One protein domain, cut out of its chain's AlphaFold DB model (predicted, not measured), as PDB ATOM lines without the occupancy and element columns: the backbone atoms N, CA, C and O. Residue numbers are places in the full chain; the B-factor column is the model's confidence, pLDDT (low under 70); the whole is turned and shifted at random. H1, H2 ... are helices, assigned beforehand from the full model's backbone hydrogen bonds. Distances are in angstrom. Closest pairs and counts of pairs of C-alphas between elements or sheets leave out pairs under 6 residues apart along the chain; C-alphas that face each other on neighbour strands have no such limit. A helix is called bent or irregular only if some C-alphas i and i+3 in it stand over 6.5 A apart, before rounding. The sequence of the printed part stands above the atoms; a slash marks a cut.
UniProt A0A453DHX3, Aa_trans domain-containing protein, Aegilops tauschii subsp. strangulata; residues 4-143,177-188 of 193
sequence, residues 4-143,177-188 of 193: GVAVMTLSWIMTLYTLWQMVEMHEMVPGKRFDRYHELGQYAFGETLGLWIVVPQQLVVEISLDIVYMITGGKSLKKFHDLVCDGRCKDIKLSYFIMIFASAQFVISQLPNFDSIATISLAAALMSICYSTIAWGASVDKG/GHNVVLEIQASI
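What this domain is: This is residues 4 to 143 and 177 to 188 of the 193 residues of the protein "Aa_trans domain-containing protein" of Aegilops tauschii subsp. strangulata (UniProt A0A453DHX3). One very long helix, H3, makes the spine and the longest axis, with the short H2 folded back on its first turns as a hairpin and H4 crossing its later half at a steep angle. Two long helices, H1 and H5, reach away to one side like separate legs, their residues 4 to 14 and 121 to 142 sticking out free, and the short H6 packs on the inner end of H1. The printed part has 152 residues with six named helices, H1 to H6 in chain order, and no named strand; the class is all helix. The whole is loose, with a radius of gyration of the C-alphas of 20.1 A, and elongated, spanning 64 by 41 by 29 A.

How they stand to each other: H3, residues 47 to 85, touches H2, residues 37 to 45, with its residues 48 to 55 alone. These two form a helical hairpin at a shallow tilt of 30 degrees, opposite ways; their closest C-alphas, of Gln 42 and Gly 50, are 4.2 A apart. H4, residues 94 to 109, touches residues 70 to 78 of H3 alone, at a steep tilt of 57 degrees, opposite ways; the closest C-alphas, of Gly 74 and Ile 98, are 4.0 A apart. H6, residues 178 to 186, is irregular, with C-alphas 179 and 182 7.1 A apart. It is close to H3 but not clearly touching, the closest C-alphas, of Gln 58 and Asn 179, being 7.6 A apart. H1, residues 4 to 25, touches H6 with residues 19 to 23 alone, at a shallow tilt of 30 degrees, the same way; the closest C-alphas, of Leu 19 and His 178, are 6.7 A apart. H5, residues 114 to 142, touches no helix; it is only just apart from H4, the closest C-alphas being 8.4 A apart. Every O i to N i+4 pair is within hydrogen-bond range in H1, H2 and H4, against 32 of 35 in H3, 23 of 25 in H5 and 3 of 5 in H6.

Where its parts are: H3 measures 56.3 A from C-alpha 47 at (170.443, 145.352, 179.506) to C-alpha 85 at (126.240, 122.033, 153.587). H5 measures 41.2 A, H1 31.2 A, H4 22.4 A, H6 13.8 A and H2 12.3 A. H1 begins with C-alpha 4 at (157.732, 134.991, 143.535).

The domain as a whole: The two C-alphas farthest apart, of Pro 30 and Arg 88, are 65.4 A apart. Residues 144 to 176 are not printed, and C-alphas 143 and 177 are 31.2 A apart across the cut. The link from H1 to H2, 11 residues, is long. The mean pLDDT of the printed part is 83.4; residues 31 to 32, 35, 112 to 116 and 177 to 188 are under 70.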
ATOM      1  N   GLY A   4     158.312 135.634 142.348       82.25
ATOM      2  CA  GLY A   4     157.732 134.991 143.535       82.25
ATOM      3  C   GLY A   4     158.503 133.748 143.993       82.25
ATOM      4  O   GLY A   4     158.792 133.611 145.173       82.25
ATOM      5  N   VAL A   5     158.907 132.877 143.059       85.62
ATOM      6  CA  VAL A   5     159.712 131.683 143.383       85.62
ATOM      7  C   VAL A   5     161.099 132.091 143.875       85.62
ATOM      8  O   VAL A   5     161.563 131.555 144.870       85.62
ATOM      9  N   ALA A   6     161.739 133.066 143.223       88.19
ATOM     10  CA  ALA A   6     163.044 133.570 143.640       88.19
ATOM     11  C   ALA A   6     162.998 134.162 145.055       88.19
ATOM     12  O   ALA A   6     163.829 133.807 145.884       88.19
ATOM     13  N   VAL A   7     162.005 135.007 145.351       87.44
ATOM     14  CA  VAL A   7     161.823 135.583 146.691       87.44
ATOM     15  C   VAL A   7     161.530 134.489 147.713       87.44
ATOM     16  O   VAL A   7     162.156 134.491 148.760       87.44
ATOM     17  N   MET A   8     160.671 133.514 147.403       87.75
ATOM     18  CA  MET A   8     160.381 132.400 148.312       87.75
ATOM     19  C   MET A   8     161.635 131.570 148.630       87.75
ATOM     20  O   MET A   8     161.884 131.265 149.795       87.75
ATOM     21  N   THR A   9     162.453 131.250 147.622       89.25
ATOM     22  CA  THR A   9     163.718 130.527 147.818       89.25
ATOM     23  C   THR A   9     164.719 131.352 148.625       89.25
ATOM     24  O   THR A   9     165.350 130.822 149.536       89.25
ATOM     25  N   LEU A  10     164.855 132.650 148.335       90.19
ATOM     26  CA  LEU A  10     165.726 133.546 149.100       90.19
ATOM     27  C   LEU A  10     165.263 133.670 150.554       90.19
ATOM     28  O   LEU A  10     166.083 133.549 151.459       90.19
ATOM     29  N   SER A  11     163.961 133.858 150.786       87.75
ATOM     30  CA  SER A  11     163.365 133.876 152.122       87.75
ATOM     31  C   SER A  11     163.677 132.592 152.872       87.75
ATOM     32  O   SER A  11     164.155 132.670 153.997       87.75
ATOM     33  N   TRP A  12     163.505 131.430 152.243       88.50
ATOM     34  CA  TRP A  12     163.849 130.146 152.850       88.50
ATOM     35  C   TRP A  12     165.338 130.039 153.222       88.50
ATOM     36  O   TRP A  12     165.653 129.642 154.342       88.50
ATOM     37  N   ILE A  13     166.258 130.456 152.341       90.06
ATOM     38  CA  ILE A  13     167.705 130.456 152.632       90.06
ATOM     39  C   ILE A  13     168.029 131.374 153.815       90.06
ATOM     40  O   ILE A  13     168.724 130.957 154.738       90.06
ATOM     41  N   MET A  14     167.519 132.612 153.803       88.75
ATOM     42  CA  MET A  14     167.732 133.567 154.897       88.75
ATOM     43  C   MET A  14     167.214 133.008 156.221       88.75
ATOM     44  O   MET A  14     167.885 133.111 157.238       88.75
ATOM     45  N   THR A  15     166.046 132.376 156.177       87.81
ATOM     46  CA  THR A  15     165.378 131.765 157.325       87.81
ATOM     47  C   THR A  15     166.195 130.616 157.919       87.81
ATOM     48  O   THR A  15     166.422 130.560 159.123       87.81
ATOM     49  N   LEU A  16     166.706 129.714 157.077       86.44
ATOM     50  CA  LEU A  16     167.598 128.646 157.533       86.44
ATOM     51  C   LEU A  16     168.898 129.188 158.123       86.44
ATOM     52  O   LEU A  16     169.379 128.674 159.130       86.44
ATOM     53  N   TYR A  17     169.460 130.225 157.505       88.62
ATOM     54  CA  TYR A  17     170.683 130.847 157.989       88.62
ATOM     55  C   TYR A  17     170.484 131.497 159.364       88.62
ATOM     56  O   TYR A  17     171.296 131.282 160.260       88.62
ATOM     57  N   THR A  18     169.386 132.231 159.572       87.06
ATOM     58  CA  THR A  18     169.091 132.847 160.873       87.06
ATOM     59  C   THR A  18     168.767 131.810 161.945       87.06
ATOM     60  O   THR A  18     169.206 131.978 163.081       87.06
ATOM     61  N   LEU A  19     168.070 130.716 161.605       83.88
ATOM     62  CA  LEU A  19     167.885 129.576 162.515       83.88
ATOM     63  C   LEU A  19     169.220 129.008 162.971       83.88
ATOM     64  O   LEU A  19     169.439 128.838 164.167       83.88
ATOM     65  N   TRP A  20     170.109 128.739 162.017       84.25
ATOM     66  CA  TRP A  20     171.431 128.207 162.307       84.25
ATOM     67  C   TRP A  20     172.229 129.144 163.225       84.25
ATOM     68  O   TRP A  20     172.797 128.688 164.213       84.25
ATOM     69  N   GLN A  21     172.189 130.457 162.977       84.69
ATOM     70  CA  GLN A  21     172.812 131.440 163.867       84.69
ATOM     71  C   GLN A  21     172.206 131.433 165.275       84.69
ATOM     72  O   GLN A  21     172.951 131.513 166.246       84.69
ATOM     73  N   MET A  22     170.878 131.349 165.413       81.19
ATOM     74  CA  MET A  22     170.236 131.301 166.735       81.19
ATOM     75  C   MET A  22     170.639 130.057 167.526       81.19
ATOM     76  O   MET A  22     170.866 130.169 168.726       81.19
ATOM     77  N   VAL A  23     170.777 128.908 166.854       78.62
ATOM     78  CA  VAL A  23     171.259 127.670 167.484       78.62
ATOM     79  C   VAL A  23     172.679 127.850 168.016       78.62
ATOM     80  O   VAL A  23     172.936 127.523 169.167       78.62
ATOM     81  N   GLU A  24     173.585 128.411 167.216       80.19
ATOM     82  CA  GLU A  24     174.977 128.632 167.637       80.19
ATOM     83  C   GLU A  24     175.079 129.657 168.782       80.19
ATOM     84  O   GLU A  24     175.897 129.533 169.692       80.19
ATOM     85  N   MET A  25     174.219 130.679 168.762       76.56
ATOM     86  CA  MET A  25     174.190 131.726 169.787       76.56
ATOM     87  C   MET A  25     173.627 131.257 171.135       76.56
ATOM     88  O   MET A  25     173.839 131.929 172.143       76.56
ATOM     89  N   HIS A  26     172.933 130.118 171.175       73.31
ATOM     90  CA  HIS A  26     172.311 129.588 172.390       73.31
ATOM     91  C   HIS A  26     173.343 129.212 173.474       73.31
ATOM     92  O   HIS A  26     173.097 129.467 174.656       73.31
ATOM     93  N   GLU A  27     174.527 128.729 173.071       74.62
ATOM     94  CA  GLU A  27     175.644 128.340 173.958       74.62
ATOM     95  C   GLU A  27     176.963 129.083 173.638       74.62
ATOM     96  O   GLU A  27     178.058 128.631 173.966       74.62
ATOM     97  N   MET A  28     176.888 130.270 173.023       74.00
ATOM     98  CA  MET A  28     178.074 131.023 172.574       74.00
ATOM     99  C   MET A  28     179.044 131.458 173.691       74.00
ATOM    100  O   MET A  28     180.173 131.860 173.403       74.00
ATOM    101  N   VAL A  29     178.614 131.433 174.957       73.19
ATOM    102  CA  VAL A  29     179.442 131.774 176.121       73.19
ATOM    103  C   VAL A  29     179.569 130.550 177.028       73.19
ATOM    104  O   VAL A  29     178.545 130.063 177.515       73.19
ATOM    105  N   PRO A  30     180.798 130.090 177.345       70.50
ATOM    106  CA  PRO A  30     181.000 128.993 178.285       70.50
ATOM    107  C   PRO A  30     180.298 129.271 179.622       70.50
ATOM    108  O   PRO A  30     180.585 130.267 180.290       70.50
ATOM    109  N   GLY A  31     179.364 128.397 180.002       68.75
ATOM    110  CA  GLY A  31     178.630 128.478 181.269       68.75
ATOM    111  C   GLY A  31     177.399 129.394 181.290       68.75
ATOM    112  O   GLY A  31     176.804 129.542 182.359       68.75
ATOM    113  N   LYS A  32     176.978 129.993 180.163       68.94
ATOM    114  CA  LYS A  32     175.721 130.759 180.084       68.94
ATOM    115  C   LYS A  32     174.876 130.324 178.886       68.94
ATOM    116  O   LYS A  32     175.262 130.531 177.743       68.94
ATOM    117  N   ARG A  33     173.695 129.781 179.185       70.25
ATOM    118  CA  ARG A  33     172.666 129.388 178.217       70.25
ATOM    119  C   ARG A  33     171.680 130.540 178.027       70.25
ATOM    120  O   ARG A  33     171.205 131.098 179.017       70.25
ATOM    121  N   PHE A  34     171.406 130.918 176.781       72.19
ATOM    122  CA  PHE A  34     170.431 131.966 176.459       72.19
ATOM    123  C   PHE A  34     169.100 131.340 176.048       72.19
ATOM    124  O   PHE A  34     168.875 131.056 174.875       72.19
ATOM    125  N   ASP A  35     168.200 131.139 177.008       66.44
ATOM    126  CA  ASP A  35     166.941 130.423 176.769       66.44
ATOM    127  C   ASP A  35     165.848 131.304 176.145       66.44
ATOM    128  O   ASP A  35     164.870 130.789 175.598       66.44
ATOM    129  N   ARG A  36     165.997 132.636 176.192       70.50
ATOM    130  CA  ARG A  36     165.014 133.583 175.641       70.50
ATOM    131  C   ARG A  36     165.626 134.580 174.665       70.50
ATOM    132  O   ARG A  36     166.715 135.111 174.873       70.50
ATOM    133  N   TYR A  37     164.852 134.940 173.642       72.00
ATOM    134  CA  TYR A  37     165.293 135.861 172.587       72.00
ATOM    135  C   TYR A  37     165.671 137.260 173.110       72.00
ATOM    136  O   TYR A  37     166.643 137.864 172.657       72.00
ATOM    137  N   HIS A  38     164.963 137.768 174.122       74.81
ATOM    138  CA  HIS A  38     165.298 139.060 174.727       74.81
ATOM    139  C   HIS A  38     166.567 139.020 175.592       74.81
ATOM    140  O   HIS A  38     167.249 140.037 175.671       74.81
ATOM    141  N   GLU A  39     166.930 137.879 176.188       74.75
ATOM    142  CA  GLU A  39     168.171 137.737 176.971       74.75
ATOM    143  C   GLU A  39     169.402 137.824 176.064       74.75
ATOM    144  O   GLU A  39     170.378 138.502 176.391       74.75
ATOM    145  N   LEU A  40     169.322 137.204 174.880       74.69
ATOM    146  CA  LEU A  40     170.333 137.343 173.834       74.69
ATOM    147  C   LEU A  40     170.439 138.804 173.363       74.69
ATOM    148  O   LEU A  40     171.537 139.345 173.225       74.69
ATOM    149  N   GLY A  41     169.296 139.475 173.185       76.31
ATOM    150  CA  GLY A  41     169.245 140.900 172.850       76.31
ATOM    151  C   GLY A  41     169.890 141.796 173.911       76.31
ATOM    152  O   GLY A  41     170.637 142.714 173.575       76.31
ATOM    153  N   GLN A  42     169.647 141.515 175.190       79.06
ATOM    154  CA  GLN A  42     170.267 142.228 176.308       79.06
ATOM    155  C   GLN A  42     171.777 142.003 176.376       79.06
ATOM    156  O   GLN A  42     172.517 142.930 176.701       79.06
ATOM    157  N   TYR A  43     172.249 140.803 176.036       79.81
ATOM    158  CA  TYR A  43     173.679 140.521 175.963       79.81
ATOM    159  C   TYR A  43     174.362 141.271 174.809       79.81
ATOM    160  O   TYR A  43     175.426 141.855 175.005       79.81
ATOM    161  N   ALA A  44     173.743 141.310 173.626       81.38
ATOM    162  CA  ALA A  44     174.327 141.944 172.443       81.38
ATOM    163  C   ALA A  44     174.275 143.484 172.473       81.38
ATOM    164  O   ALA A  44     175.216 144.143 172.029       81.38
ATOM    165  N   PHE A  45     173.184 144.066 172.980       80.88
ATOM    166  CA  PHE A  45     172.924 145.511 172.906       80.88
ATOM    167  C   PHE A  45     172.931 146.219 174.273       80.88
ATOM    168  O   PHE A  45     172.789 147.440 174.327       80.88
ATOM    169  N   GLY A  46     173.113 145.483 175.372       83.50
ATOM    170  CA  GLY A  46     173.049 145.986 176.746       83.50
ATOM    171  C   GLY A  46     171.667 145.807 177.390       83.50
ATOM    172  O   GLY A  46     170.646 145.734 176.704       83.50
ATOM    173  N   GLU A  47     171.626 145.764 178.726       78.50
ATOM    174  CA  GLU A  47     170.443 145.352 179.506       78.50
ATOM    175  C   GLU A  47     169.184 146.186 179.233       78.50
ATOM    176  O   GLU A  47     168.083 145.641 179.131       78.50
ATOM    177  N   THR A  48     169.342 147.502 179.075       81.00
ATOM    178  CA  THR A  48     168.221 148.421 178.832       81.00
ATOM    179  C   THR A  48     167.894 148.516 177.344       81.00
ATOM    180  O   THR A  48     166.737 148.386 176.950       81.00
ATOM    181  N   LEU A  49     168.907 148.731 176.498       83.69
ATOM    182  CA  LEU A  49     168.704 148.988 175.072       83.69
ATOM    183  C   LEU A  49     168.235 147.729 174.325       83.69
ATOM    184  O   LEU A  49     167.325 147.817 173.505       83.69
ATOM    185  N   GLY A  50     168.791 146.559 174.653       81.88
ATOM    186  CA  GLY A  50     168.379 145.284 174.067       81.88
ATOM    187  C   GLY A  50     166.920 144.947 174.364       81.88
ATOM    188  O   GLY A  50     166.182 144.558 173.461       81.88
ATOM    189  N   LEU A  51     166.464 145.189 175.598       82.69
ATOM    190  CA  LEU A  51     165.072 144.952 175.982       82.69
ATOM    191  C   LEU A  51     164.113 145.891 175.230       82.69
ATOM    192  O   LEU A  51     163.118 145.428 174.673       82.69
ATOM    193  N   TRP A  52     164.432 147.187 175.148       84.06
ATOM    194  CA  TRP A  52     163.598 148.173 174.444       84.06
ATOM    195  C   TRP A  52     163.545 147.989 172.926       84.06
ATOM    196  O   TRP A  52     162.583 148.435 172.307       84.06
ATOM    197  N   ILE A  53     164.541 147.348 172.315       84.69
ATOM    198  CA  ILE A  53     164.521 147.037 170.881       84.69
ATOM    199  C   ILE A  53     163.751 145.736 170.628       84.69
ATOM    200  O   ILE A  53     162.859 145.695 169.780       84.69
ATOM    201  N   VAL A  54     164.072 144.676 171.374       84.00
ATOM    202  CA  VAL A  54     163.581 143.324 171.083       84.00
ATOM    203  C   VAL A  54     162.129 143.128 171.512       84.00
ATOM    204  O   VAL A  54     161.329 142.598 170.739       84.00
ATOM    205  N   VAL A  55     161.755 143.577 172.714       85.19
ATOM    206  CA  VAL A  55     160.421 143.301 173.273       85.19
ATOM    207  C   VAL A  55     159.297 143.929 172.442       85.19
ATOM    208  O   VAL A  55     158.339 143.217 172.138       85.19
ATOM    209  N   PRO A  56     159.370 145.204 172.004       88.88
ATOM    210  CA  PRO A  56     158.311 145.774 171.171       88.88
ATOM    211  C   PRO A  56     158.148 145.044 169.839       88.88
ATOM    212  O   PRO A  56     157.020 144.809 169.408       88.88
ATOM    213  N   GLN A  57     159.253 144.642 169.204       86.19
ATOM    214  CA  GLN A  57     159.197 143.888 167.955       86.19
ATOM    215  C   GLN A  57     158.566 142.506 168.167       86.19
ATOM    216  O   GLN A  57     157.708 142.110 167.379       86.19
ATOM    217  N   GLN A  58     158.936 141.805 169.242       84.06
ATOM    218  CA  GLN A  58     158.356 140.508 169.584       84.06
ATOM    219  C   GLN A  58     156.849 140.632 169.852       84.06
ATOM    220  O   GLN A  58     156.068 139.906 169.247       84.06
ATOM    221  N   LEU A  59     156.419 141.620 170.645       87.56
ATOM    222  CA  LEU A  59     154.996 141.869 170.912       87.56
ATOM    223  C   LEU A  59     154.197 142.168 169.640       87.56
ATOM    224  O   LEU A  59     153.102 141.637 169.465       87.56
ATOM    225  N   VAL A  60     154.732 143.000 168.740       88.44
ATOM    226  CA  VAL A  60     154.070 143.304 167.462       88.44
ATOM    227  C   VAL A  60     153.886 142.037 166.628       88.44
ATOM    228  O   VAL A  60     152.818 141.853 166.039       88.44
ATOM    229  N   VAL A  61     154.897 141.163 166.583       84.56
ATOM    230  CA  VAL A  61     154.818 139.900 165.839       84.56
ATOM    231  C   VAL A  61     153.795 138.961 166.471       84.56
ATOM    232  O   VAL A  61     152.895 138.532 165.755       84.56
ATOM    233  N   GLU A  62     153.863 138.702 167.778       85.69
ATOM    234  CA  GLU A  62     152.942 137.777 168.459       85.69
ATOM    235  C   GLU A  62     151.476 138.223 168.328       85.69
ATOM    236  O   GLU A  62     150.627 137.456 167.875       85.69
ATOM    237  N   ILE A  63     151.180 139.506 168.583       89.69
ATOM    238  CA  ILE A  63     149.817 140.050 168.434       89.69
ATOM    239  C   ILE A  63     149.327 139.911 166.985       89.69
ATOM    240  O   ILE A  63     148.160 139.595 166.734       89.69
ATOM    241  N   SER A  64     150.207 140.148 166.009       88.19
ATOM    242  CA  SER A  64     149.857 140.009 164.593       88.19
ATOM    243  C   SER A  64     149.592 138.550 164.213       88.19
ATOM    244  O   SER A  64     148.638 138.281 163.479       88.19
ATOM    245  N   LEU A  65     150.406 137.610 164.710       86.56
ATOM    246  CA  LEU A  65     150.234 136.173 164.491       86.56
ATOM    247  C   LEU A  65     148.888 135.696 165.042       86.56
ATOM    248  O   LEU A  65     148.126 135.068 164.301       86.56
ATOM    249  N   ASP A  66     148.552 136.079 166.275       88.56
ATOM    250  CA  ASP A  66     147.283 135.730 166.915       88.56
ATOM    251  C   ASP A  66     146.085 136.181 166.073       88.56
ATOM    252  O   ASP A  66     145.195 135.386 165.752       88.56
ATOM    253  N   ILE A  67     146.074 137.442 165.628       90.50
ATOM    254  CA  ILE A  67     144.988 137.980 164.796       90.50
ATOM    255  C   ILE A  67     144.863 137.195 163.482       90.50
ATOM    256  O   ILE A  67     143.757 136.808 163.080       90.50
ATOM    257  N   VAL A  68     145.984 136.949 162.798       89.25
ATOM    258  CA  VAL A  68     145.982 136.253 161.506       89.25
ATOM    259  C   VAL A  68     145.527 134.802 161.662       89.25
ATOM    260  O   VAL A  68     144.742 134.326 160.834       89.25
ATOM    261  N   TYR A  69     145.944 134.106 162.721       88.62
ATOM    262  CA  TYR A  69     145.505 132.741 163.003       88.62
ATOM    263  C   TYR A  69     144.020 132.660 163.344       88.62
ATOM    264  O   TYR A  69     143.340 131.788 162.797       88.62
ATOM    265  N   MET A  70     143.468 133.598 164.121       93.44
ATOM    266  CA  MET A  70     142.024 133.631 164.395       93.44
ATOM    267  C   MET A  70     141.202 133.817 163.112       93.44
ATOM    268  O   MET A  70     140.222 133.101 162.875       93.44
ATOM    269  N   ILE A  71     141.621 134.740 162.238       92.50
ATOM    270  CA  ILE A  71     140.947 134.984 160.954       92.50
ATOM    271  C   ILE A  71     141.075 133.766 160.032       92.50
ATOM    272  O   ILE A  71     140.105 133.383 159.371       92.50
ATOM    273  N   THR A  72     142.261 133.163 159.965       91.50
ATOM    274  CA  THR A  72     142.534 132.021 159.085       91.50
ATOM    275  C   THR A  72     141.775 130.779 159.545       91.50
ATOM    276  O   THR A  72     141.094 130.160 158.727       91.50
ATOM    277  N   GLY A  73     141.789 130.471 160.844       92.06
ATOM    278  CA  GLY A  73     141.010 129.382 161.438       92.06
ATOM    279  C   GLY A  73     139.508 129.547 161.201       92.06
ATOM    280  O   GLY A  73     138.850 128.624 160.714       92.06
ATOM    281  N   GLY A  74     138.971 130.753 161.419       94.31
ATOM    282  CA  GLY A  74     137.567 131.059 161.127       94.31
ATOM    283  C   GLY A  74     137.204 130.898 159.644       94.31
ATOM    284  O   GLY A  74     136.150 130.349 159.319       94.31
ATOM    285  N   LYS A  75     138.085 131.313 158.721       94.19
ATOM    286  CA  LYS A  75     137.889 131.099 157.272       94.19
ATOM    287  C   LYS A  75     137.898 129.615 156.905       94.19
ATOM    288  O   LYS A  75     137.089 129.203 156.074       94.19
ATOM    289  N   SER A  76     138.780 128.824 157.513       92.94
ATOM    290  CA  SER A  76     138.851 127.375 157.300       92.94
ATOM    291  C   SER A  76     137.582 126.669 157.780       92.94
ATOM    292  O   SER A  76     137.011 125.883 157.025       92.94
ATOM    293  N   LEU A  77     137.079 127.013 158.973       93.50
ATOM    294  CA  LEU A  77     135.804 126.491 159.481       93.50
ATOM    295  C   LEU A  77     134.628 126.867 158.580       93.50
ATOM    296  O   LEU A  77     133.796 126.013 158.279       93.50
ATOM    297  N   LYS A  78     134.580 128.120 158.105       93.06
ATOM    298  CA  LYS A  78     133.547 128.550 157.158       93.06
ATOM    299  C   LYS A  78     133.588 127.716 155.874       93.06
ATOM    300  O   LYS A  78     132.562 127.193 155.463       93.06
ATOM    301  N   LYS A  79     134.769 127.534 155.271       90.81
ATOM    302  CA  LYS A  79     134.908 126.701 154.065       90.81
ATOM    303  C   LYS A  79     134.469 125.259 154.300       90.81
ATOM    304  O   LYS A  79     133.823 124.682 153.435       90.81
ATOM    305  N   PHE A  80     134.816 124.680 155.448       91.44
ATOM    306  CA  PHE A  80     134.377 123.334 155.801       91.44
ATOM    307  C   PHE A  80     132.850 123.249 155.910       91.44
ATOM    308  O   PHE A  80     132.241 122.358 155.323       91.44
ATOM    309  N   HIS A  81     132.226 124.209 156.597       90.25
ATOM    310  CA  HIS A  81     130.772 124.317 156.669       90.25
ATOM    311  C   HIS A  81     130.144 124.407 155.273       90.25
ATOM    312  O   HIS A  81     129.222 123.654 154.970       90.25
ATOM    313  N   ASP A  82     130.671 125.271 154.405       90.56
ATOM    314  CA  ASP A  82     130.137 125.479 153.058       90.56
ATOM    315  C   ASP A  82     130.248 124.207 152.194       90.56
ATOM    316  O   ASP A  82     129.315 123.884 151.460       90.56
ATOM    317  N   LEU A  83     131.338 123.440 152.342       90.06
ATOM    318  CA  LEU A  83     131.534 122.148 151.671       90.06
ATOM    319  C   LEU A  83     130.557 121.066 152.155       90.06
ATOM    320  O   LEU A  83     130.031 120.313 151.343       90.06
ATOM    321  N   VAL A  84     130.312 120.971 153.464       90.44
ATOM    322  CA  VAL A  84     129.406 119.956 154.041       90.44
ATOM    323  C   VAL A  84     127.941 120.283 153.744       90.44
ATOM    324  O   VAL A  84     127.116 119.396 153.508       90.44
ATOM    325  N   CYS A  85     127.604 121.569 153.769       86.25
ATOM    326  CA  CYS A  85     126.240 122.033 153.587       86.25
ATOM    327  C   CYS A  85     125.772 122.001 152.130       86.25
ATOM    328  O   CYS A  85     124.566 121.868 151.911       86.25
ATOM    329  N   ASP A  86     126.683 122.102 151.155       82.06
ATOM    330  CA  ASP A  86     126.395 122.008 149.714       82.06
ATOM    331  C   ASP A  86     125.176 122.859 149.293       82.06
ATOM    332  O   ASP A  86     124.200 122.389 148.714       82.06
ATOM    333  N   GLY A  87     125.158 124.125 149.730       78.50
ATOM    334  CA  GLY A  87     124.084 125.083 149.429       78.50
ATOM    335  C   GLY A  87     122.764 124.903 150.197       78.50
ATOM    336  O   GLY A  87     121.842 125.692 149.999       78.50
ATOM    337  N   ARG A  88     122.649 123.916 151.096       81.38
ATOM    338  CA  ARG A  88     121.420 123.653 151.879       81.38
ATOM    339  C   ARG A  88     121.333 124.419 153.201       81.38
ATOM    340  O   ARG A  88     120.265 124.477 153.806       81.38
ATOM    341  N   CYS A  89     122.442 124.985 153.669       83.12
ATOM    342  CA  CYS A  89     122.502 125.719 154.931       83.12
ATOM    343  C   CYS A  89     122.405 127.230 154.719       83.12
ATOM    344  O   CYS A  89     122.721 127.762 153.656       83.12
ATOM    345  N   LYS A  90     122.002 127.934 155.778       83.19
ATOM    346  CA  LYS A  90     122.004 129.395 155.811       83.19
ATOM    347  C   LYS A  90     123.442 129.915 155.788       83.19
ATOM    348  O   LYS A  90     124.287 129.401 156.515       83.19
ATOM    349  N   ASP A  91     123.693 130.969 155.013       83.75
ATOM    350  CA  ASP A  91     124.990 131.645 155.048       83.75
ATOM    351  C   ASP A  91     125.192 132.322 156.410       83.75
ATOM    352  O   ASP A  91     124.370 133.119 156.882       83.75
ATOM    353  N   ILE A  92     126.299 131.969 157.057       88.06
ATOM    354  CA  ILE A  92     126.702 132.496 158.355       88.06
ATOM    355  C   ILE A  92     127.875 133.455 158.128       88.06
ATOM    356  O   ILE A  92     128.815 133.191 157.365       88.06
ATOM    357  N   LYS A  93     127.833 134.609 158.805       91.31
ATOM    358  CA  LYS A  93     128.908 135.606 158.726       91.31
ATOM    359  C   LYS A  93     130.218 135.010 159.245       91.31
ATOM    360  O   LYS A  93     130.232 134.345 160.277       91.31
ATOM    361  N   LEU A  94     131.328 135.340 158.579       92.06
ATOM    362  CA  LEU A  94     132.675 134.895 158.959       92.06
ATOM    363  C   LEU A  94     132.997 135.187 160.434       92.06
ATOM    364  O   LEU A  94     133.626 134.369 161.094       92.06
ATOM    365  N   SER A  95     132.514 136.315 160.960       93.88
ATOM    366  CA  SER A  95     132.697 136.725 162.355       93.88
ATOM    367  C   SER A  95     132.274 135.646 163.355       93.88
ATOM    368  O   SER A  95     132.960 135.446 164.348       93.88
ATOM    369  N   TYR A  96     131.191 134.907 163.084       93.88
ATOM    370  CA  TYR A  96     130.746 133.832 163.973       93.88
ATOM    371  C   TYR A  96     131.700 132.637 163.949       93.88
ATOM    372  O   TYR A  96     132.015 132.097 165.000       93.88
ATOM    373  N   PHE A  97     132.222 132.263 162.779       94.44
ATOM    374  CA  PHE A  97     133.225 131.200 162.683       94.44
ATOM    375  C   PHE A  97     134.541 131.579 163.367       94.44
ATOM    376  O   PHE A  97     135.162 130.725 163.995       94.44
ATOM    377  N   ILE A  98     134.940 132.855 163.297       95.00
ATOM    378  CA  ILE A  98     136.088 133.369 164.059       95.00
ATOM    379  C   ILE A  98     135.823 133.232 165.562       95.00
ATOM    380  O   ILE A  98     136.677 132.715 166.271       95.00
ATOM    381  N   MET A  99     134.638 133.617 166.047       94.62
ATOM    382  CA  MET A  99     134.280 133.471 167.465       94.62
ATOM    383  C   MET A  99     134.253 132.008 167.922       94.62
ATOM    384  O   MET A  99     134.713 131.708 169.019       94.62
ATOM    385  N   ILE A 100     133.763 131.089 167.083       94.12
ATOM    386  CA  ILE A 100     133.790 129.648 167.370       94.12
ATOM    387  C   ILE A 100     135.239 129.167 167.505       94.12
ATOM    388  O   ILE A 100     135.584 128.546 168.509       94.12
ATOM    389  N   PHE A 101     136.105 129.502 166.545       93.88
ATOM    390  CA  PHE A 101     137.524 129.143 166.607       93.88
ATOM    391  C   PHE A 101     138.220 129.741 167.840       93.88
ATOM    392  O   PHE A 101     138.923 129.032 168.559       93.88
ATOM    393  N   ALA A 102     137.960 131.018 168.131       93.44
ATOM    394  CA  ALA A 102     138.500 131.716 169.292       93.44
ATOM    395  C   ALA A 102     138.036 131.088 170.614       93.44
ATOM    396  O   ALA A 102     138.829 130.976 171.542       93.44
ATOM    397  N   SER A 103     136.784 130.626 170.702       93.44
ATOM    398  CA  SER A 103     136.278 129.960 171.909       93.44
ATOM    399  C   SER A 103     137.001 128.639 172.194       93.44
ATOM    400  O   SER A 103     137.338 128.366 173.343       93.44
ATOM    401  N   ALA A 104     137.320 127.858 171.157       90.19
ATOM    402  CA  ALA A 104     138.109 126.637 171.308       90.19
ATOM    403  C   ALA A 104     139.549 126.951 171.750       90.19
ATOM    404  O   ALA A 104     140.048 126.338 172.691       90.19
ATOM    405  N   GLN A 105     140.186 127.947 171.125       88.38
ATOM    406  CA  GLN A 105     141.525 128.420 171.500       88.38
ATOM    407  C   GLN A 105     141.577 128.950 172.937       88.38
ATOM    408  O   GLN A 105     142.513 128.652 173.671       88.38
ATOM    409  N   PHE A 106     140.546 129.675 173.369       89.62
ATOM    410  CA  PHE A 106     140.437 130.170 174.738       89.62
ATOM    411  C   PHE A 106     140.385 129.031 175.762       89.62
ATOM    412  O   PHE A 106     141.006 129.129 176.810       89.62
ATOM    413  N   VAL A 107     139.682 127.934 175.467       87.44
ATOM    414  CA  VAL A 107     139.663 126.759 176.355       87.44
ATOM    415  C   VAL A 107     141.031 126.074 176.383       87.44
ATOM    416  O   VAL A 107     141.508 125.709 177.456       87.44
ATOM    417  N   ILE A 108     141.682 125.937 175.224       83.44
ATOM    418  CA  ILE A 108     143.021 125.341 175.117       83.44
ATOM    419  C   ILE A 108     144.058 126.181 175.879       83.44
ATOM    420  O   ILE A 108     144.919 125.609 176.540       83.44
ATOM    421  N   SER A 109     143.949 127.514 175.864       83.31
ATOM    422  CA  SER A 109     144.881 128.399 176.579       83.31
ATOM    423  C   SER A 109     144.788 128.299 178.103       83.31
ATOM    424  O   SER A 109     145.711 128.721 178.794       83.31
ATOM    425  N   GLN A 110     143.709 127.720 178.644       83.50
ATOM    426  CA  GLN A 110     143.590 127.445 180.078       83.50
ATOM    427  C   GLN A 110     144.293 126.148 180.504       83.50
ATOM    428  O   GLN A 110     144.330 125.856 181.698       83.50
ATOM    429  N   LEU A 111     144.823 125.345 179.569       77.12
ATOM    430  CA  LEU A 111     145.537 124.116 179.908       77.12
ATOM    431  C   LEU A 111     146.877 124.463 180.583       77.12
ATOM    432  O   LEU A 111     147.746 125.052 179.944       77.12
ATOM    433  N   PRO A 112     147.082 124.081 181.858       65.56
ATOM    434  CA  PRO A 112     148.223 124.549 182.640       65.56
ATOM    435  C   PRO A 112     149.512 123.750 182.395       65.56
ATOM    436  O   PRO A 112     150.540 124.087 182.976       65.56
ATOM    437  N   ASN A 113     149.468 122.666 181.609       69.19
ATOM    438  CA  ASN A 113     150.552 121.685 181.549       69.19
ATOM    439  C   ASN A 113     151.078 121.458 180.121       69.19
ATOM    440  O   ASN A 113     150.303 121.170 179.203       69.19
ATOM    441  N   PHE A 114     152.403 121.525 179.955       63.16
ATOM    442  CA  PHE A 114     153.098 121.345 178.673       63.16
ATOM    443  C   PHE A 114     152.840 119.966 178.046       63.16
ATOM    444  O   PHE A 114     152.703 119.872 176.827       63.16
ATOM    445  N   ASP A 115     152.645 118.921 178.858       66.75
ATOM    446  CA  ASP A 115     152.308 117.570 178.378       66.75
ATOM    447  C   ASP A 115     150.971 117.518 177.613       66.75
ATOM    448  O   ASP A 115     150.814 116.766 176.647       66.75
ATOM    449  N   SER A 116     149.997 118.353 177.997       66.06
ATOM    450  CA  SER A 116     148.710 118.442 177.287       66.06
ATOM    451  C   SER A 116     148.863 119.133 175.929       66.06
ATOM    452  O   SER A 116     148.209 118.752 174.955       66.06
ATOM    453  N   ILE A 117     149.774 120.104 175.838       71.38
ATOM    454  CA  ILE A 117     150.096 120.810 174.594       71.38
ATOM    455  C   ILE A 117     150.935 119.923 173.671       71.38
ATOM    456  O   ILE A 117     150.729 119.961 172.460       71.38
ATOM    457  N   ALA A 118     151.812 119.066 174.202       78.25
ATOM    458  CA  ALA A 118     152.617 118.143 173.401       78.25
ATOM    459  C   ALA A 118     151.749 117.221 172.525       78.25
ATOM    460  O   ALA A 118     152.048 117.017 171.349       78.25
ATOM    461  N   THR A 119     150.623 116.733 173.057       79.75
ATOM    462  CA  THR A 119     149.668 115.912 172.288       79.75
ATOM    463  C   THR A 119     149.008 116.712 171.161       79.75
ATOM    464  O   THR A 119     148.901 116.231 170.032       79.75
ATOM    465  N   ILE A 120     148.595 117.951 171.445       82.88
ATOM    466  CA  ILE A 120     148.010 118.857 170.445       82.88
ATOM    467  C   ILE A 120     149.049 119.207 169.370       82.88
ATOM    468  O   ILE A 120     148.729 119.197 168.183       82.88
ATOM    469  N   SER A 121     150.297 119.450 169.773       83.81
ATOM    470  CA  SER A 121     151.431 119.723 168.887       83.81
ATOM    471  C   SER A 121     151.727 118.536 167.968       83.81
ATOM    472  O   SER A 121     151.842 118.708 166.756       83.81
ATOM    473  N   LEU A 122     151.738 117.310 168.505       85.31
ATOM    474  CA  LEU A 122     151.903 116.096 167.706       85.31
ATOM    475  C   LEU A 122     150.770 115.938 166.682       85.31
ATOM    476  O   LEU A 122     151.029 115.668 165.509       85.31
ATOM    477  N   ALA A 123     149.519 116.147 167.100       87.31
ATOM    478  CA  ALA A 123     148.379 116.117 166.188       87.31
ATOM    479  C   ALA A 123     148.496 117.197 165.095       87.31
ATOM    480  O   ALA A 123     148.257 116.915 163.921       87.31
ATOM    481  N   ALA A 124     148.918 118.414 165.452       86.00
ATOM    482  CA  ALA A 124     149.147 119.501 164.504       86.00
ATOM    483  C   ALA A 124     150.276 119.181 163.506       86.00
ATOM    484  O   ALA A 124     150.138 119.459 162.311       86.00
ATOM    485  N   ALA A 125     151.358 118.546 163.965       88.00
ATOM    486  CA  ALA A 125     152.456 118.098 163.116       88.00
ATOM    487  C   ALA A 125     151.987 117.031 162.115       88.00
ATOM    488  O   ALA A 125     152.223 117.165 160.914       88.00
ATOM    489  N   LEU A 126     151.241 116.022 162.582       92.12
ATOM    490  CA  LEU A 126     150.649 114.993 161.722       92.12
ATOM    491  C   LEU A 126     149.711 115.600 160.671       92.12
ATOM    492  O   LEU A 126     149.838 115.300 159.484       92.12
ATOM    493  N   MET A 127     148.822 116.511 161.077       91.06
ATOM    494  CA  MET A 127     147.924 117.218 160.159       91.06
ATOM    495  C   MET A 127     148.691 118.043 159.118       91.06
ATOM    496  O   MET A 127     148.306 118.058 157.947       91.06
ATOM    497  N   SER A 128     149.793 118.689 159.512       90.31
ATOM    498  CA  SER A 128     150.647 119.472 158.608       90.31
ATOM    499  C   SER A 128     151.357 118.595 157.577       90.31
ATOM    500  O   SER A 128     151.426 118.965 156.400       90.31
ATOM    501  N   ILE A 129     151.830 117.412 157.990       92.81
ATOM    502  CA  ILE A 129     152.402 116.410 157.083       92.81
ATOM    503  C   ILE A 129     151.331 115.959 156.091       92.81
ATOM    504  O   ILE A 129     151.534 116.100 154.888       92.81
ATOM    505  N   CYS A 130     150.165 115.513 156.573       94.31
ATOM    506  CA  CYS A 130     149.065 115.072 155.715       94.31
ATOM    507  C   CYS A 130     148.648 116.151 154.708       94.31
ATOM    508  O   CYS A 130     148.532 115.866 153.515       94.31
ATOM    509  N   TYR A 131     148.464 117.394 155.164       90.50
ATOM    510  CA  TYR A 131     148.102 118.514 154.296       90.50
ATOM    511  C   TYR A 131     149.161 118.759 153.215       90.50
ATOM    512  O   TYR A 131     148.820 118.894 152.040       90.50
ATOM    513  N   SER A 132     150.443 118.753 153.588       92.12
ATOM    514  CA  SER A 132     151.551 118.948 152.647       92.12
ATOM    515  C   SER A 132     151.649 117.807 151.632       92.12
ATOM    516  O   SER A 132     151.827 118.062 150.440       92.12
ATOM    517  N   THR A 133     151.467 116.555 152.068       93.62
ATOM    518  CA  THR A 133     151.441 115.381 151.184       93.62
ATOM    519  C   THR A 133     150.292 115.466 150.182       93.62
ATOM    520  O   THR A 133     150.509 115.235 148.993       93.62
ATOM    521  N   ILE A 134     149.087 115.841 150.629       93.88
ATOM    522  CA  ILE A 134     147.923 116.017 149.749       93.88
ATOM    523  C   ILE A 134     148.174 117.154 148.758       93.88
ATOM    524  O   ILE A 134     147.940 116.981 147.566       93.88
ATOM    525  N   ALA A 135     148.671 118.303 149.226       91.69
ATOM    526  CA  ALA A 135     148.947 119.452 148.371       91.69
ATOM    527  C   ALA A 135     149.978 119.115 147.283       91.69
ATOM    528  O   ALA A 135     149.770 119.438 146.111       91.69
ATOM    529  N   TRP A 136     151.063 118.429 147.653       93.62
ATOM    530  CA  TRP A 136     152.091 118.003 146.708       93.62
ATOM    531  C   TRP A 136     151.564 116.939 145.738       93.62
ATOM    532  O   TRP A 136     151.676 117.116 144.527       93.62
ATOM    533  N   GLY A 137     150.907 115.893 146.249       94.19
ATOM    534  CA  GLY A 137     150.338 114.816 145.436       94.19
ATOM    535  C   GLY A 137     149.289 115.313 144.441       94.19
ATOM    536  O   GLY A 137     149.378 115.008 143.256       94.19
ATOM    537  N   ALA A 138     148.354 116.159 144.885       91.94
ATOM    538  CA  ALA A 138     147.346 116.762 144.013       91.94
ATOM    539  C   ALA A 138     147.964 117.697 142.960       91.94
ATOM    540  O   ALA A 138     147.457 117.787 141.842       91.94
ATOM    541  N   SER A 139     149.060 118.388 143.293       89.38
ATOM    542  CA  SER A 139     149.777 119.241 142.336       89.38
ATOM    543  C   SER A 139     150.496 118.420 141.263       89.38
ATOM    544  O   SER A 139     150.509 118.819 140.100       89.38
ATOM    545  N   VAL A 140     151.076 117.276 141.642       92.38
ATOM    546  CA  VAL A 140     151.724 116.344 140.706       92.38
ATOM    547  C   VAL A 140     150.692 115.703 139.779       92.38
ATOM    548  O   VAL A 140     150.889 115.726 138.567       92.38
ATOM    549  N   ASP A 141     149.583 115.201 140.329       92.88
ATOM    550  CA  ASP A 141     148.501 114.560 139.567       92.88
ATOM    551  C   ASP A 141     147.851 115.520 138.557       92.88
ATOM    552  O   ASP A 141     147.694 115.197 137.380       92.88
ATOM    553  N   LYS A 142     147.549 116.752 138.989       88.25
ATOM    554  CA  LYS A 142     146.929 117.761 138.120       88.25
ATOM    555  C   LYS A 142     147.865 118.282 137.026       88.25
ATOM    556  O   LYS A 142     147.393 118.791 136.009       88.25
ATOM    557  N   GLY A 143     149.177 118.175 137.230       84.25
ATOM    558  CA  GLY A 143     150.187 118.616 136.278       84.25
ATOM    559  C   GLY A 143     150.187 120.130 136.024       84.25
ATOM    560  O   GLY A 143     149.627 120.943 136.764       84.25
ATOM    561  N   GLY A 177     158.096 132.133 162.792       65.50
ATOM    562  CA  GLY A 177     158.156 131.023 163.771       65.50
ATOM    563  C   GLY A 177     159.485 130.920 164.533       65.50
ATOM    564  O   GLY A 177     159.586 130.265 165.563       65.50
ATOM    565  N   HIS A 178     160.491 131.643 164.051       69.00
ATOM    566  CA  HIS A 178     161.853 131.752 164.576       69.00
ATOM    567  C   HIS A 178     161.925 132.186 166.041       69.00
ATOM    568  O   HIS A 178     162.814 131.757 166.767       69.00
ATOM    569  N   ASN A 179     160.972 133.006 166.484       66.19
ATOM    570  CA  ASN A 179     160.992 133.628 167.808       66.19
ATOM    571  C   ASN A 179     160.851 132.622 168.957       66.19
ATOM    572  O   ASN A 179     161.316 132.895 170.058       66.19
ATOM    573  N   VAL A 180     160.246 131.459 168.697       67.00
ATOM    574  CA  VAL A 180     159.985 130.418 169.708       67.00
ATOM    575  C   VAL A 180     161.106 129.367 169.732       67.00
ATOM    576  O   VAL A 180     161.139 128.496 170.594       67.00
ATOM    577  N   VAL A 181     162.064 129.432 168.800       68.56
ATOM    578  CA  VAL A 181     163.096 128.394 168.639       68.56
ATOM    579  C   VAL A 181     163.997 128.295 169.863       68.56
ATOM    580  O   VAL A 181     164.246 127.184 170.319       68.56
ATOM    581  N   LEU A 182     164.415 129.426 170.439       60.59
ATOM    582  CA  LEU A 182     165.228 129.429 171.662       60.59
ATOM    583  C   LEU A 182     164.463 128.828 172.852       60.59
ATOM    584  O   LEU A 182     165.025 128.049 173.614       60.59
ATOM    585  N   GLU A 183     163.159 129.097 172.956       67.56
ATOM    586  CA  GLU A 183     162.304 128.553 174.020       67.56
ATOM    587  C   GLU A 183     162.085 127.040 173.860       67.56
ATOM    588  O   GLU A 183     162.080 126.297 174.841       67.56
ATOM    589  N   ILE A 184     161.965 126.553 172.620       65.38
ATOM    590  CA  ILE A 184     161.923 125.113 172.328       65.38
ATOM    591  C   ILE A 184     163.273 124.475 172.657       65.38
ATOM    592  O   ILE A 184     163.317 123.423 173.294       65.38
ATOM    593  N   GLN A 185     164.381 125.105 172.268       58.75
ATOM    594  CA  GLN A 185     165.720 124.605 172.566       58.75
ATOM    595  C   GLN A 185     165.988 124.545 174.065       58.75
ATOM    596  O   GLN A 185     166.592 123.575 174.514       58.75
ATOM    597  N   ALA A 186     165.478 125.495 174.855       58.50
ATOM    598  CA  ALA A 186     165.535 125.477 176.318       58.50
ATOM    599  C   ALA A 186     164.955 124.185 176.935       58.50
ATOM    600  O   ALA A 186     165.410 123.745 177.988       58.50
ATOM    601  N   SER A 187     163.995 123.535 176.263       63.84
ATOM    602  CA  SER A 187     163.381 122.283 176.732       63.84
ATOM    603  C   SER A 187     164.190 121.013 176.427       63.84
ATOM    604  O   SER A 187     163.892 119.952 176.978       63.84
ATOM    605  N   ILE A 188     165.218 121.097 175.572       69.19
ATOM    606  CA  ILE A 188     166.062 119.954 175.205       69.19
ATOM    607  C   ILE A 188     167.188 119.805 176.246       69.19
ATOM    608  O   ILE A 188     167.862 120.800 176.562       69.19
TER     609      ILE A 188